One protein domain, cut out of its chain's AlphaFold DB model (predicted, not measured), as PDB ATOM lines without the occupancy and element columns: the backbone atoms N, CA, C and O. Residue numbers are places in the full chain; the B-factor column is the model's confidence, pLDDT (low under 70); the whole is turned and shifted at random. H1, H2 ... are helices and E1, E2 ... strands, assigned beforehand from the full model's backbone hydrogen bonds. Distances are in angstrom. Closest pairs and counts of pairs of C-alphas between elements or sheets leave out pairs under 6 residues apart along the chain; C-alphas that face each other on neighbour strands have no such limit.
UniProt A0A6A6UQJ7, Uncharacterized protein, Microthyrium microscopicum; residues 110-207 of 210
ATOM      1  N   GLY A 110      16.354   9.753  19.730       61.84
ATOM      2  CA  GLY A 110      14.992   9.224  19.816       61.84
ATOM      3  C   GLY A 110      14.022  10.255  20.385       61.84
ATOM      4  O   GLY A 110      14.292  10.816  21.449       61.84
ATOM      5  N   THR A 111      12.877  10.452  19.731       69.81
ATOM      6  CA  THR A 111      11.791  11.313  20.211       69.81
ATOM      7  C   THR A 111      10.567  10.488  20.617       69.81
ATOM      8  O   THR A 111      10.118   9.578  19.920       69.81
ATOM      9  N   LEU A 112       9.995  10.814  21.772       75.44
ATOM     10  CA  LEU A 112       8.707  10.309  22.234       75.44
ATOM     11  C   LEU A 112       7.691  11.443  22.178       75.44
ATOM     12  O   LEU A 112       7.909  12.485  22.790       75.44
ATOM     13  N   THR A 113       6.554  11.221  21.528       80.69
ATOM     14  CA  THR A 113       5.439  12.172  21.494       80.69
ATOM     15  C   THR A 113       4.144  11.507  21.947       80.69
ATOM     16  O   THR A 113       3.585  10.682  21.233       80.69
ATOM     17  N   LEU A 114       3.634  11.906  23.111       81.00
ATOM     18  CA  LEU A 114       2.377  11.434  23.688       81.00
ATOM     19  C   LEU A 114       1.286  12.502  23.561       81.00
ATOM     20  O   LEU A 114       1.517  13.681  23.846       81.00
ATOM     21  N   LEU A 115       0.081  12.067  23.183       81.81
ATOM     22  CA  LEU A 115      -1.077  12.932  22.961       81.81
ATOM     23  C   LEU A 115      -2.339  12.401  23.653       81.81
ATOM     24  O   LEU A 115      -2.771  11.273  23.414       81.81
ATOM     25  N   ASN A 116      -2.966  13.264  24.449       78.50
ATOM     26  CA  ASN A 116      -4.276  13.071  25.067       78.50
ATOM     27  C   ASN A 116      -5.264  14.082  24.475       78.50
ATOM     28  O   ASN A 116      -5.359  15.213  24.951       78.50
ATOM     29  N   THR A 117      -5.999  13.703  23.434       72.69
ATOM     30  CA  THR A 117      -7.013  14.554  22.798       72.69
ATOM     31  C   THR A 117      -8.422  14.119  23.205       72.69
ATOM     32  O   THR A 117      -8.617  13.130  23.906       72.69
ATOM     33  N   VAL A 118      -9.445  14.865  22.771       70.31
ATOM     34  CA  VAL A 118     -10.845  14.426  22.936       70.31
ATOM     35  C   VAL A 118     -11.099  13.121  22.174       70.31
ATOM     36  O   VAL A 118     -11.916  12.313  22.603       70.31
ATOM     37  N   GLU A 119     -10.388  12.915  21.066       65.88
ATOM     38  CA  GLU A 119     -10.526  11.751  20.189       65.88
ATOM     39  C   GLU A 119      -9.764  10.538  20.731       65.88
ATOM     40  O   GLU A 119     -10.285   9.427  20.680       65.88
ATOM     41  N   THR A 120      -8.556  10.737  21.277       62.84
ATOM     42  CA  THR A 120      -7.743   9.651  21.857       62.84
ATOM     43  C   THR A 120      -8.068   9.373  23.327       62.84
ATOM     44  O   THR A 120      -7.737   8.308  23.841       62.84
ATOM     45  N   GLY A 121      -8.762  10.294  23.998       66.06
ATOM     46  CA  GLY A 121      -9.010  10.246  25.434       66.06
ATOM     47  C   GLY A 121      -7.769  10.618  26.255       66.06
ATOM     48  O   GLY A 121      -6.680  10.838  25.736       66.06
ATOM     49  N   ASN A 122      -7.933  10.702  27.576       71.12
ATOM     50  CA  ASN A 122      -6.831  10.950  28.512       71.12
ATOM     51  C   ASN A 122      -6.169   9.625  28.934       71.12
ATOM     52  O   ASN A 122      -6.186   9.271  30.112       71.12
ATOM     53  N   THR A 123      -5.701   8.841  27.961       73.50
ATOM     54  CA  THR A 123      -5.189   7.476  28.181       73.50
ATOM     55  C   THR A 123      -3.685   7.433  28.421       73.50
ATOM     56  O   THR A 123      -3.191   6.475  29.007       73.50
ATOM     57  N   GLN A 124      -2.950   8.456  27.982       82.00
ATOM     58  CA  GLN A 124      -1.508   8.551  28.169       82.00
ATOM     59  C   GLN A 124      -1.185   9.136  29.553       82.00
ATOM     60  O   GLN A 124      -1.791  10.137  29.958       82.00
ATOM     61  N   PRO A 125      -0.185   8.596  30.266       82.88
ATOM     62  CA  PRO A 125       0.176   9.014  31.621       82.88
ATOM     63  C   PRO A 125       1.037  10.292  31.640       82.88
ATOM     64  O   PRO A 125       2.043  10.395  32.344       82.88
ATOM     65  N   ILE A 126       0.653  11.297  30.846       86.31
ATOM     66  CA  ILE A 126       1.434  12.523  30.643       86.31
ATOM     67  C   ILE A 126       1.656  13.266  31.964       86.31
ATOM     68  O   ILE A 126       2.751  13.758  32.227       86.31
ATOM     69  N   LYS A 127       0.633  13.347  32.820       85.19
ATOM     70  CA  LYS A 127       0.747  14.053  34.102       85.19
ATOM     71  C   LYS A 127       1.816  13.420  34.993       85.19
ATOM     72  O   LYS A 127       2.634  14.143  35.547       85.19
ATOM     73  N   GLN A 128       1.804  12.095  35.098       86.00
ATOM     74  CA  GLN A 128       2.732  11.318  35.911       86.00
ATOM     75  C   GLN A 128       4.167  11.498  35.407       86.00
ATOM     76  O   GLN A 128       5.062  11.786  36.199       86.00
ATOM     77  N   LEU A 129       4.372  11.440  34.086       83.69
ATOM     78  CA  LEU A 129       5.672  11.717  33.470       83.69
ATOM     79  C   LEU A 129       6.178  13.116  33.824       83.69
ATOM     80  O   LEU A 129       7.314  13.282  34.253       83.69
ATOM     81  N   ILE A 130       5.323  14.133  33.714       85.06
ATOM     82  CA  ILE A 130       5.700  15.508  34.053       85.06
ATOM     83  C   ILE A 130       6.015  15.652  35.543       85.06
ATOM     84  O   ILE A 130       6.943  16.374  35.894       85.06
ATOM     85  N   GLU A 131       5.273  14.989  36.431       86.06
ATOM     86  CA  GLU A 131       5.557  14.985  37.871       86.06
ATOM     87  C   GLU A 131       6.920  14.363  38.176       86.06
ATOM     88  O   GLU A 131       7.689  14.932  38.956       86.06
ATOM     89  N   PHE A 132       7.235  13.245  37.520       84.25
ATOM     90  CA  PHE A 132       8.528  12.583  37.616       84.25
ATOM     91  C   PHE A 132       9.661  13.505  37.158       84.25
ATOM     92  O   PHE A 132      10.539  13.844  37.951       84.25
ATOM     93  N   PHE A 133       9.593  14.012  35.924       80.44
ATOM     94  CA  PHE A 133      10.614  14.925  35.411       80.44
ATOM     95  C   PHE A 133      10.695  16.206  36.230       80.44
ATOM     96  O   PHE A 133      11.774  16.771  36.403       80.44
ATOM     97  N   ALA A 134       9.576  16.670  36.791       81.31
ATOM     98  CA  ALA A 134       9.620  17.866  37.598       81.31
ATOM     99  C   ALA A 134      10.424  17.669  38.887       81.31
ATOM    100  O   ALA A 134      11.163  18.566  39.303       81.31
ATOM    101  N   LYS A 135      10.293  16.487  39.490       82.88
ATOM    102  CA  LYS A 135      11.044  16.075  40.671       82.88
ATOM    103  C   LYS A 135      12.526  15.873  40.351       82.88
ATOM    104  O   LYS A 135      13.353  16.440  41.063       82.88
ATOM    105  N   GLU A 136      12.853  15.145  39.283       79.25
ATOM    106  CA  GLU A 136      14.247  14.917  38.860       79.25
ATOM    107  C   GLU A 136      14.952  16.231  38.478       79.25
ATOM    108  O   GLU A 136      16.134  16.422  38.747       79.25
ATOM    109  N   GLY A 137      14.197  17.209  37.972       76.31
ATOM    110  CA  GLY A 137      14.675  18.574  37.734       76.31
ATOM    111  C   GLY A 137      14.886  19.448  38.960       76.31
ATOM    112  O   GLY A 137      15.271  20.610  38.816       76.31
ATOM    113  N   GLY A 138      14.562  18.948  40.153       79.44
ATOM    114  CA  GLY A 138      14.623  19.703  41.401       79.44
ATOM    115  C   GLY A 138      13.487  20.715  41.604       79.44
ATOM    116  O   GLY A 138      13.590  21.569  42.491       79.44
ATOM    117  N   TRP A 139      12.388  20.663  40.835       85.00
ATOM    118  CA  TRP A 139      11.213  21.497  41.118       85.00
ATOM    119  C   TRP A 139      10.335  20.877  42.195       85.00
ATOM    120  O   TRP A 139      10.085  19.679  42.255       85.00
ATOM    121  N   LYS A 140       9.777  21.752  43.034       83.25
ATOM    122  CA  LYS A 140       8.863  21.361  44.116       83.25
ATOM    123  C   LYS A 140       7.463  20.981  43.621       83.25
ATOM    124  O   LYS A 140       6.683  20.428  44.386       83.25
ATOM    125  N   SER A 141       7.109  21.358  42.391       84.06
ATOM    126  CA  SER A 141       5.809  21.079  41.777       84.06
ATOM    127  C   SER A 141       5.840  21.326  40.268       84.06
ATOM    128  O   SER A 141       6.684  22.076  39.770       84.06
ATOM    129  N   ILE A 142       4.851  20.788  39.547       83.38
ATOM    130  CA  ILE A 142       4.670  21.075  38.115       83.38
ATOM    131  C   ILE A 142       4.431  22.573  37.868       83.38
ATOM    132  O   ILE A 142       4.941  23.135  36.906       83.38
ATOM    133  N   ALA A 143       3.703  23.254  38.757       84.88
ATOM    134  CA  ALA A 143       3.473  24.694  38.632       84.88
ATOM    135  C   ALA A 143       4.786  25.496  38.730       84.88
ATOM    136  O   ALA A 143       4.976  26.475  38.007       84.88
ATOM    137  N   ALA A 144       5.711  25.067  39.598       84.19
ATOM    138  CA  ALA A 144       7.041  25.665  39.689       84.19
ATOM    139  C   ALA A 144       7.855  25.410  38.411       84.19
ATOM    140  O   ALA A 144       8.460  26.344  37.888       84.19
ATOM    141  N   MET A 145       7.795  24.191  37.866       85.50
ATOM    142  CA  MET A 145       8.392  23.862  36.570       85.50
ATOM    143  C   MET A 145       7.842  24.764  35.455       85.50
ATOM    144  O   MET A 145       8.623  25.406  34.763       85.50
ATOM    145  N   GLN A 146       6.516  24.879  35.308       82.62
ATOM    146  CA  GLN A 146       5.876  25.697  34.266       82.62
ATOM    147  C   GLN A 146       6.288  27.168  34.333       82.62
ATOM    148  O   GLN A 146       6.503  27.793  33.299       82.62
ATOM    149  N   LYS A 147       6.426  27.723  35.545       83.50
ATOM    150  CA  LYS A 147       6.872  29.108  35.742       83.50
ATOM    151  C   LYS A 147       8.329  29.321  35.318       83.50
ATOM    152  O   LYS A 147       8.688  30.418  34.904       83.50
ATOM    153  N   SER A 148       9.162  28.293  35.452       80.94
ATOM    154  CA  SER A 148      10.583  28.335  35.105       80.94
ATOM    155  C   SER A 148      10.884  27.893  33.670       80.94
ATOM    156  O   SER A 148      11.984  28.155  33.193       80.94
ATOM    157  N   CYS A 149       9.948  27.229  32.986       84.19
ATOM    158  CA  CYS A 149      10.120  26.787  31.603       84.19
ATOM    159  C   CYS A 149       9.636  27.869  30.624       84.19
ATOM    160  O   CYS A 149       8.462  28.257  30.693       84.19
ATOM    161  N   PRO A 150      10.487  28.344  29.696       84.56
ATOM    162  CA  PRO A 150      10.057  29.275  28.663       84.56
ATOM    163  C   PRO A 150       8.965  28.656  27.786       84.56
ATOM    164  O   PRO A 150       8.952  27.457  27.508       84.56
ATOM    165  N   THR A 151       8.036  29.492  27.330       86.25
ATOM    166  CA  THR A 151       7.033  29.076  26.349       86.25
ATOM    167  C   THR A 151       7.581  29.241  24.941       86.25
ATOM    168  O   THR A 151       8.024  30.335  24.584       86.25
ATOM    169  N   THR A 152       7.500  28.197  24.126       86.75
ATOM    170  CA  THR A 152       7.869  28.220  22.706       86.75
ATOM    171  C   THR A 152       6.665  27.850  21.848       86.75
ATOM    172  O   THR A 152       5.709  27.241  22.328       86.75
ATOM    173  N   TYR A 153       6.664  28.274  20.586       83.31
ATOM    174  CA  TYR A 153       5.616  27.892  19.644       83.31
ATOM    175  C   TYR A 153       5.977  26.558  18.988       83.31
ATOM    176  O   TYR A 153       7.015  26.449  18.331       83.31
ATOM    177  N   ASP A 154       5.122  25.556  19.168       81.50
ATOM    178  CA  ASP A 154       5.221  24.275  18.483       81.50
ATOM    179  C   ASP A 154       4.435  24.346  17.166       81.50
ATOM    180  O   ASP A 154       3.226  24.597  17.158       81.50
ATOM    181  N   LYS A 155       5.154  24.195  16.048       73.94
ATOM    182  CA  LYS A 155       4.597  24.358  14.699       73.94
ATOM    183  C   LYS A 155       3.652  23.224  14.325       73.94
ATOM    184  O   LYS A 155       2.667  23.487  13.644       73.94
ATOM    185  N   ASP A 156       3.941  22.008  14.776       67.38
ATOM    186  CA  ASP A 156       3.183  20.817  14.400       67.38
ATOM    187  C   ASP A 156       1.855  20.768  15.171       67.38
ATOM    188  O   ASP A 156       0.820  20.405  14.618       67.38
ATOM    189  N   LEU A 157       1.846  21.267  16.413       72.50
ATOM    190  CA  LEU A 157       0.619  21.446  17.197       72.50
ATOM    191  C   LEU A 157      -0.111  22.768  16.963       72.50
ATOM    192  O   LEU A 157      -1.240  22.926  17.434       72.50
ATOM    193  N   ASN A 158       0.525  23.736  16.300       79.56
ATOM    194  CA  ASN A 158       0.029  25.107  16.166       79.56
ATOM    195  C   ASN A 158      -0.362  25.730  17.529       79.56
ATOM    196  O   ASN A 158      -1.419  26.353  17.679       79.56
ATOM    197  N   LYS A 159       0.471  25.527  18.562       82.44
ATOM    198  CA  LYS A 159       0.193  25.942  19.951       82.44
ATOM    199  C   LYS A 159       1.449  26.429  20.673       82.44
ATOM    200  O   LYS A 159       2.565  26.030  20.360       82.44
ATOM    201  N   MET A 160       1.254  27.275  21.685       86.06
ATOM    202  CA  MET A 160       2.315  27.607  22.642       86.06
ATOM    203  C   MET A 160       2.454  26.474  23.658       86.06
ATOM    204  O   MET A 160       1.478  26.115  24.319       86.06
ATOM    205  N   VAL A 161       3.663  25.947  23.803       84.50
ATOM    206  CA  VAL A 161       4.007  24.856  24.721       84.50
ATOM    207  C   VAL A 161       5.056  25.340  25.718       84.50
ATOM    208  O   VAL A 161       5.851  26.226  25.405       84.50
ATOM    209  N   HIS A 162       5.079  24.781  26.926       83.75
ATOM    210  CA  HIS A 162       6.212  24.980  27.830       83.75
ATOM    211  C   HIS A 162       7.335  24.053  27.393       83.75
ATOM    212  O   HIS A 162       7.113  22.848  27.305       83.75
ATOM    213  N   ALA A 163       8.516  24.601  27.130       79.69
ATOM    214  CA  ALA A 163       9.659  23.837  26.659       79.69
ATOM    215  C   ALA A 163      10.852  24.030  27.585       79.69
ATOM    216  O   ALA A 163      11.075  25.120  28.120       79.69
ATOM    217  N   ARG A 164      11.648  22.979  27.746       78.19
ATOM    218  CA  ARG A 164      12.921  23.056  28.448       78.19
ATOM    219  C   ARG A 164      13.895  22.037  27.884       78.19
ATOM    220  O   ARG A 164      13.548  20.883  27.676       78.19
ATOM    221  N   GLN A 165      15.126  22.493  27.705       66.06
ATOM    222  CA  GLN A 165      16.292  21.644  27.527       66.06
ATOM    223  C   GLN A 165      17.011  21.564  28.874       66.06
ATOM    224  O   GLN A 165      17.211  22.590  29.533       66.06
ATOM    225  N   TRP A 166      17.374  20.366  29.308       67.75
ATOM    226  CA  TRP A 166      18.367  20.181  30.356       67.75
ATOM    227  C   TRP A 166      19.447  19.218  29.866       67.75
ATOM    228  O   TRP A 166      19.229  18.422  28.955       67.75
ATOM    229  N   THR A 167      20.620  19.289  30.472       53.75
ATOM    230  CA  THR A 167      21.640  18.248  30.388       53.75
ATOM    231  C   THR A 167      21.625  17.524  31.718       53.75
ATOM    232  O   THR A 167      21.719  18.164  32.769       53.75
ATOM    233  N   SER A 168      21.446  16.208  31.699       54.38
ATOM    234  CA  SER A 168      21.581  15.414  32.915       54.38
ATOM    235  C   SER A 168      22.826  14.559  32.825       54.38
ATOM    236  O   SER A 168      22.961  13.765  31.896       54.38
ATOM    237  N   ASN A 169      23.638  14.669  33.873       47.72
ATOM    238  CA  ASN A 169      24.768  13.808  34.185       47.72
ATOM    239  C   ASN A 169      26.021  14.068  33.329       47.72
ATOM    240  O   ASN A 169      26.049  13.768  32.139       47.72
ATOM    241  N   GLU A 170      27.073  14.588  33.971       43.56
ATOM    242  CA  GLU A 170      28.405  14.787  33.368       43.56
ATOM    243  C   GLU A 170      29.009  13.464  32.846       43.56
ATOM    244  O   GLU A 170      29.874  13.491  31.978       43.56
ATOM    245  N   ASP A 171      28.504  12.316  33.317       44.75
ATOM    246  CA  ASP A 171      28.975  10.978  32.943       44.75
ATOM    247  C   ASP A 171      28.259  10.349  31.732       44.75
ATOM    248  O   ASP A 171      28.763   9.370  31.180       44.75
ATOM    249  N   MET A 172      27.076  10.837  31.330       47.22
ATOM    250  CA  MET A 172      26.273  10.188  30.271       47.22
ATOM    251  C   MET A 172      25.957  11.082  29.067       47.22
ATOM    252  O   MET A 172      25.303  10.610  28.141       47.22
ATOM    253  N   ASP A 173      26.406  12.341  29.082       51.94
ATOM    254  CA  ASP A 173      26.249  13.329  28.002       51.94
ATOM    255  C   ASP A 173      24.838  13.339  27.375       51.94
ATOM    256  O   ASP A 173      24.643  13.493  26.169       51.94
ATOM    257  N   MET A 174      23.811  13.136  28.210       52.47
ATOM    258  CA  MET A 174      22.429  13.077  27.750       52.47
ATOM    259  C   MET A 174      21.831  14.478  27.745       52.47
ATOM    260  O   MET A 174      21.583  15.090  28.793       52.47
ATOM    261  N   GLN A 175      21.561  14.979  26.542       57.38
ATOM    262  CA  GLN A 175      20.693  16.129  26.349       57.38
ATOM    263  C   GLN A 175      19.255  15.641  26.346       57.38
ATOM    264  O   GLN A 175      18.870  14.814  25.528       57.38
ATOM    265  N   PHE A 176      18.468  16.159  27.277       68.38
ATOM    266  CA  PHE A 176      17.055  15.851  27.351       68.38
ATOM    267  C   PHE A 176      16.270  17.122  27.114       68.38
ATOM    268  O   PHE A 176      16.452  18.154  27.771       68.38
ATOM    269  N   PHE A 177      15.394  17.038  26.132       74.00
ATOM    270  CA  PHE A 177      14.528  18.125  25.750       74.00
ATOM    271  C   PHE A 177      13.095  17.679  25.940       74.00
ATOM    272  O   PHE A 177      12.725  16.602  25.487       74.00
ATOM    273  N   PHE A 178      12.280  18.502  26.597       81.06
ATOM    274  CA  PHE A 178      10.858  18.229  26.709       81.06
ATOM    275  C   PHE A 178       9.999  19.439  26.370       81.06
ATOM    276  O   PHE A 178      10.354  20.590  26.646       81.06
ATOM    277  N   LYS A 179       8.822  19.161  25.806       85.94
ATOM    278  CA  LYS A 179       7.743  20.127  25.586       85.94
ATOM    279  C   LYS A 179       6.449  19.589  26.167       85.94
ATOM    280  O   LYS A 179       6.112  18.428  25.966       85.94
ATOM    281  N   VAL A 180       5.697  20.446  26.847       84.62
ATOM    282  CA  VAL A 180       4.418  20.077  27.460       84.62
ATOM    283  C   VAL A 180       3.351  21.124  27.216       84.62
ATOM    284  O   VAL A 180       3.613  22.330  27.234       84.62
ATOM    285  N   TYR A 181       2.117  20.663  27.044       84.81
ATOM    286  CA  TYR A 181       0.956  21.537  26.949       84.81
ATOM    287  C   TYR A 181      -0.196  21.021  27.805       84.81
ATOM    288  O   TYR A 181      -0.577  19.849  27.758       84.81
ATOM    289  N   LYS A 182      -0.752  21.944  28.593       83.81
ATOM    290  CA  LYS A 182      -1.931  21.736  29.425       83.81
ATOM    291  C   LYS A 182      -3.084  22.557  28.862       83.81
ATOM    292  O   LYS A 182      -2.934  23.761  28.641       83.81
ATOM    293  N   ARG A 183      -4.234  21.924  28.655       78.62
ATOM    294  CA  ARG A 183      -5.479  22.606  28.291       78.62
ATOM    295  C   ARG A 183      -6.057  23.391  29.474       78.62
ATOM    296  O   ARG A 183      -5.677  23.217  30.630       78.62
ATOM    297  N   LYS A 184      -7.037  24.248  29.166       71.19
ATOM    298  CA  LYS A 184      -7.772  25.077  30.142       71.19
ATOM    299  C   LYS A 184      -8.637  24.279  31.129       71.19
ATOM    300  O   LYS A 184      -8.990  24.818  32.167       71.19
ATOM    301  N   ASP A 185      -8.971  23.032  30.815       74.88
ATOM    302  CA  ASP A 185      -9.715  22.087  31.664       74.88
ATOM    303  C   ASP A 185      -8.795  21.226  32.549       74.88
ATOM    304  O   ASP A 185      -9.205  20.192  33.064       74.88
ATOM    305  N   ASP A 186      -7.551  21.666  32.746       73.12
ATOM    306  CA  ASP A 186      -6.535  21.000  33.563       73.12
ATOM    307  C   ASP A 186      -6.048  19.641  33.018       73.12
ATOM    308  O   ASP A 186      -5.299  18.931  33.692       73.12
ATOM    309  N   ILE A 187      -6.397  19.305  31.773       78.75
ATOM    310  CA  ILE A 187      -5.941  18.089  31.094       78.75
ATOM    311  C   ILE A 187      -4.578  18.338  30.443       78.75
ATOM    312  O   ILE A 187      -4.388  19.308  29.704       78.75
ATOM    313  N   TRP A 188      -3.622  17.448  30.698       82.94
ATOM    314  CA  TRP A 188      -2.342  17.445  29.995       82.94
ATOM    315  C   TRP A 188      -2.507  16.765  28.642       82.94
ATOM    316  O   TRP A 188      -2.697  15.554  28.583       82.94
ATOM    317  N   GLU A 189      -2.474  17.564  27.577       83.88
ATOM    318  CA  GLU A 189      -2.808  17.132  26.216       83.88
ATOM    319  C   GLU A 189      -1.575  16.649  25.447       83.88
ATOM    320  O   GLU A 189      -1.704  15.786  24.589       83.88
ATOM    321  N   TYR A 190      -0.386  17.176  25.746       84.06
ATOM    322  CA  TYR A 190       0.820  16.877  24.974       84.06
ATOM    323  C   TYR A 190       2.060  16.780  25.848       84.06
ATOM    324  O   TYR A 190       2.279  17.620  26.731       84.06
ATOM    325  N   PHE A 191       2.877  15.782  25.529       83.50
ATOM    326  CA  PHE A 191       4.230  15.595  26.020       83.50
ATOM    327  C   PHE A 191       5.112  15.156  24.862       83.50
ATOM    328  O   PHE A 191       4.831  14.151  24.217       83.50
ATOM    329  N   HIS A 192       6.177  15.901  24.620       84.81
ATOM    330  CA  HIS A 192       7.232  15.520  23.699       84.81
ATOM    331  C   HIS A 192       8.550  15.483  24.447       84.81
ATOM    332  O   HIS A 192       8.793  16.348  25.290       84.81
ATOM    333  N   MET A 193       9.376  14.500  24.128       80.44
ATOM    334  CA  MET A 193      10.653  14.242  24.765       80.44
ATOM    335  C   MET A 193      11.671  13.806  23.722       80.44
ATOM    336  O   MET A 193      11.337  12.997  22.867       80.44
ATOM    337  N   GLU A 194      12.894  14.304  23.824       76.31
ATOM    338  CA  GLU A 194      14.056  13.843  23.063       76.31
ATOM    339  C   GLU A 194      15.111  13.323  24.045       76.31
ATOM    340  O   GLU A 194      15.385  13.980  25.055       76.31
ATOM    341  N   GLY A 195      15.673  12.148  23.754       66.62
ATOM    342  CA  GLY A 195      16.599  11.441  24.643       66.62
ATOM    343  C   GLY A 195      15.888  10.673  25.764       66.62
ATOM    344  O   GLY A 195      14.678  10.792  25.961       66.62
ATOM    345  N   ILE A 196      16.623   9.837  26.504       64.81
ATOM    346  CA  ILE A 196      16.052   9.056  27.611       64.81
ATOM    347  C   ILE A 196      17.092   8.763  28.693       64.81
ATOM    348  O   ILE A 196      18.129   8.152  28.455       64.81
ATOM    349  N   GLY A 197      16.745   9.163  29.911       62.03
ATOM    350  CA  GLY A 197      17.284   8.626  31.155       62.03
ATOM    351  C   GLY A 197      16.147   7.989  31.958       62.03
ATOM    352  O   GLY A 197      14.975   8.177  31.627       62.03
ATOM    353  N   TRP A 198      16.487   7.258  33.020       64.38
ATOM    354  CA  TRP A 198      15.529   6.767  34.023       64.38
ATOM    355  C   TRP A 198      14.431   5.815  33.508       64.38
ATOM    356  O   TRP A 198      13.278   5.887  33.934       64.38
ATOM    357  N   THR A 199      14.755   4.926  32.556       68.25
ATOM    358  CA  THR A 199      13.767   3.986  31.983       68.25
ATOM    359  C   THR A 199      13.060   3.145  33.032       68.25
ATOM    360  O   THR A 199      11.863   2.911  32.904       68.25
ATOM    361  N   ASP A 200      13.812   2.662  34.020       69.44
ATOM    362  CA  ASP A 200      13.307   1.704  34.999       69.44
ATOM    363  C   ASP A 200      12.426   2.427  36.030       69.44
ATOM    364  O   ASP A 200      11.347   1.956  36.369       69.44
ATOM    365  N   GLU A 201      12.805   3.642  36.426       73.62
ATOM    366  CA  GLU A 201      12.015   4.499  37.306       73.62
ATOM    367  C   GLU A 201      10.723   4.980  36.640       73.62
ATOM    368  O   GLU A 201       9.686   5.081  37.299       73.62
ATOM    369  N   ILE A 202      10.760   5.265  35.334       75.56
ATOM    370  CA  ILE A 202       9.554   5.609  34.581       75.56
ATOM    371  C   ILE A 202       8.646   4.378  34.454       75.56
ATOM    372  O   ILE A 202       7.436   4.515  34.613       75.56
ATOM    373  N   ASP A 203       9.181   3.176  34.233       74.94
ATOM    374  CA  ASP A 203       8.362   1.955  34.213       74.94
ATOM    375  C   ASP A 203       7.636   1.714  35.543       74.94
ATOM    376  O   ASP A 203       6.423   1.484  35.546       74.94
ATOM    377  N   ASP A 204       8.358   1.828  36.660       75.25
ATOM    378  CA  ASP A 204       7.802   1.685  38.010       75.25
ATOM    379  C   ASP A 204       6.690   2.713  38.274       75.25
ATOM    380  O   ASP A 204       5.673   2.415  38.907       75.25
ATOM    381  N   LEU A 205       6.864   3.934  37.760       70.75
ATOM    382  CA  LEU A 205       5.913   5.032  37.906       70.75
ATOM    383  C   LEU A 205       4.660   4.852  37.045       70.75
ATOM    384  O   LEU A 205       3.565   5.254  37.447       70.75
ATOM    385  N   LEU A 206       4.813   4.266  35.860       71.44
ATOM    386  CA  LEU A 206       3.711   4.074  34.930       71.44
ATOM    387  C   LEU A 206       2.866   2.834  35.240       71.44
ATOM    388  O   LEU A 206       1.785   2.720  34.663       71.44
ATOM    389  N   GLN A 207       3.314   1.949  36.148       63.22
ATOM    390  CA  GLN A 207       2.642   0.682  36.493       63.22
ATOM    391  C   GLN A 207       2.121  -0.043  35.246       63.22
ATOM    392  O   GLN A 207       1.001  -0.555  35.215       63.22
TER     393      GLN A 207
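Overview. This is residues 110 to 207 of the 210 residues of an uncharacterized protein of Microthyrium microscopicum (UniProt A0A6A6UQJ7). A twisted sheet of five strands forms a wall, with H1 and H2 packed over one of its faces and no named helix over the other. H3, at the end of the printed part, is off the sheet and packs on H1. The 98 printed residues hold three named helices and five named strands, along the chain E1 H1 H2 E2 E3 E4 E5 H3; the sheet's order is E1 - E5 - E4 - E3 - E2, all antiparallel, and the class is mixed, helices and strands. The whole is compact, with a radius of gyration of the C-alphas of 13.2 A, and spans 40 by 30 by 28 A.

Arrangement. Strands E2, residues 151 to 154, E3, residues 159 to 168, E4, residues 174 to 182, and E5, residues 188 to 194, form a meander, each strand the antiparallel neighbour of the one before. Between E5 and E4, N 179 and O 192 are within hydrogen-bond range at 2.9 A. In the hairpin of E3 and E4, N 164 and O 178 are 2.9 A apart. The pairing of E3 is staggered: residues 159 to 162 pair with E2, where N 161 and O 152 are 2.8 A apart, and residues 162 to 168 pair with E4. E1, residues 110 to 115, is the edge strand beside E5, with N 112 and O 193 at 2.8 A. H1, residues 126 to 136, is on the sheet at a height of 8.7 A, over E4 and slantwise to the strands, at 45 degrees to E4 on the local plane. H2, residues 142 to 148, is on the same face at a height of 9.8 A, only just over E3, on which 3 of its C-alphas fall, and runs across the strands. H1 and H2 touch, closest at the C-alphas of Ala 134 and Ile 142, 5.9 A, at a steep tilt of 63 degrees, the same way. H3, residues 199 to 206, is not on the sheet; it touches H1, closest at the C-alphas of Leu 129 and Ile 202, 7.3 A, at a steep tilt of 51 degrees, opposite ways. In H1, H2 and H3 every O i to N i+4 pair is within hydrogen-bond range.

Along the chain. E1 begins at C-alpha 110, (14.992, 9.224, 19.816), and is 16.8 A long. E3 measures 27.1 A, E4 25.9 A and E5 18.2 A from first to last C-alpha; E2 measures 9.4 A. H1 is 15.4 A long and begins at C-alpha 126, (1.434, 12.523, 30.643); H2 measures 9.8 A. H3 is 10.5 A long and ends at C-alpha 206, (3.711, 4.074, 34.930).

Size, cuts and confidence. The two C-alphas farthest apart are those of Glu 119 and Asp 171, 41.5 A. The printed part has no cut and no long link; the link from E1 to H1, 10 residues, is short and the others are tight. The mean pLDDT of the printed part is 75.4, and 25 residues are under 70, among them residues 165 to 176 and 195 to 200.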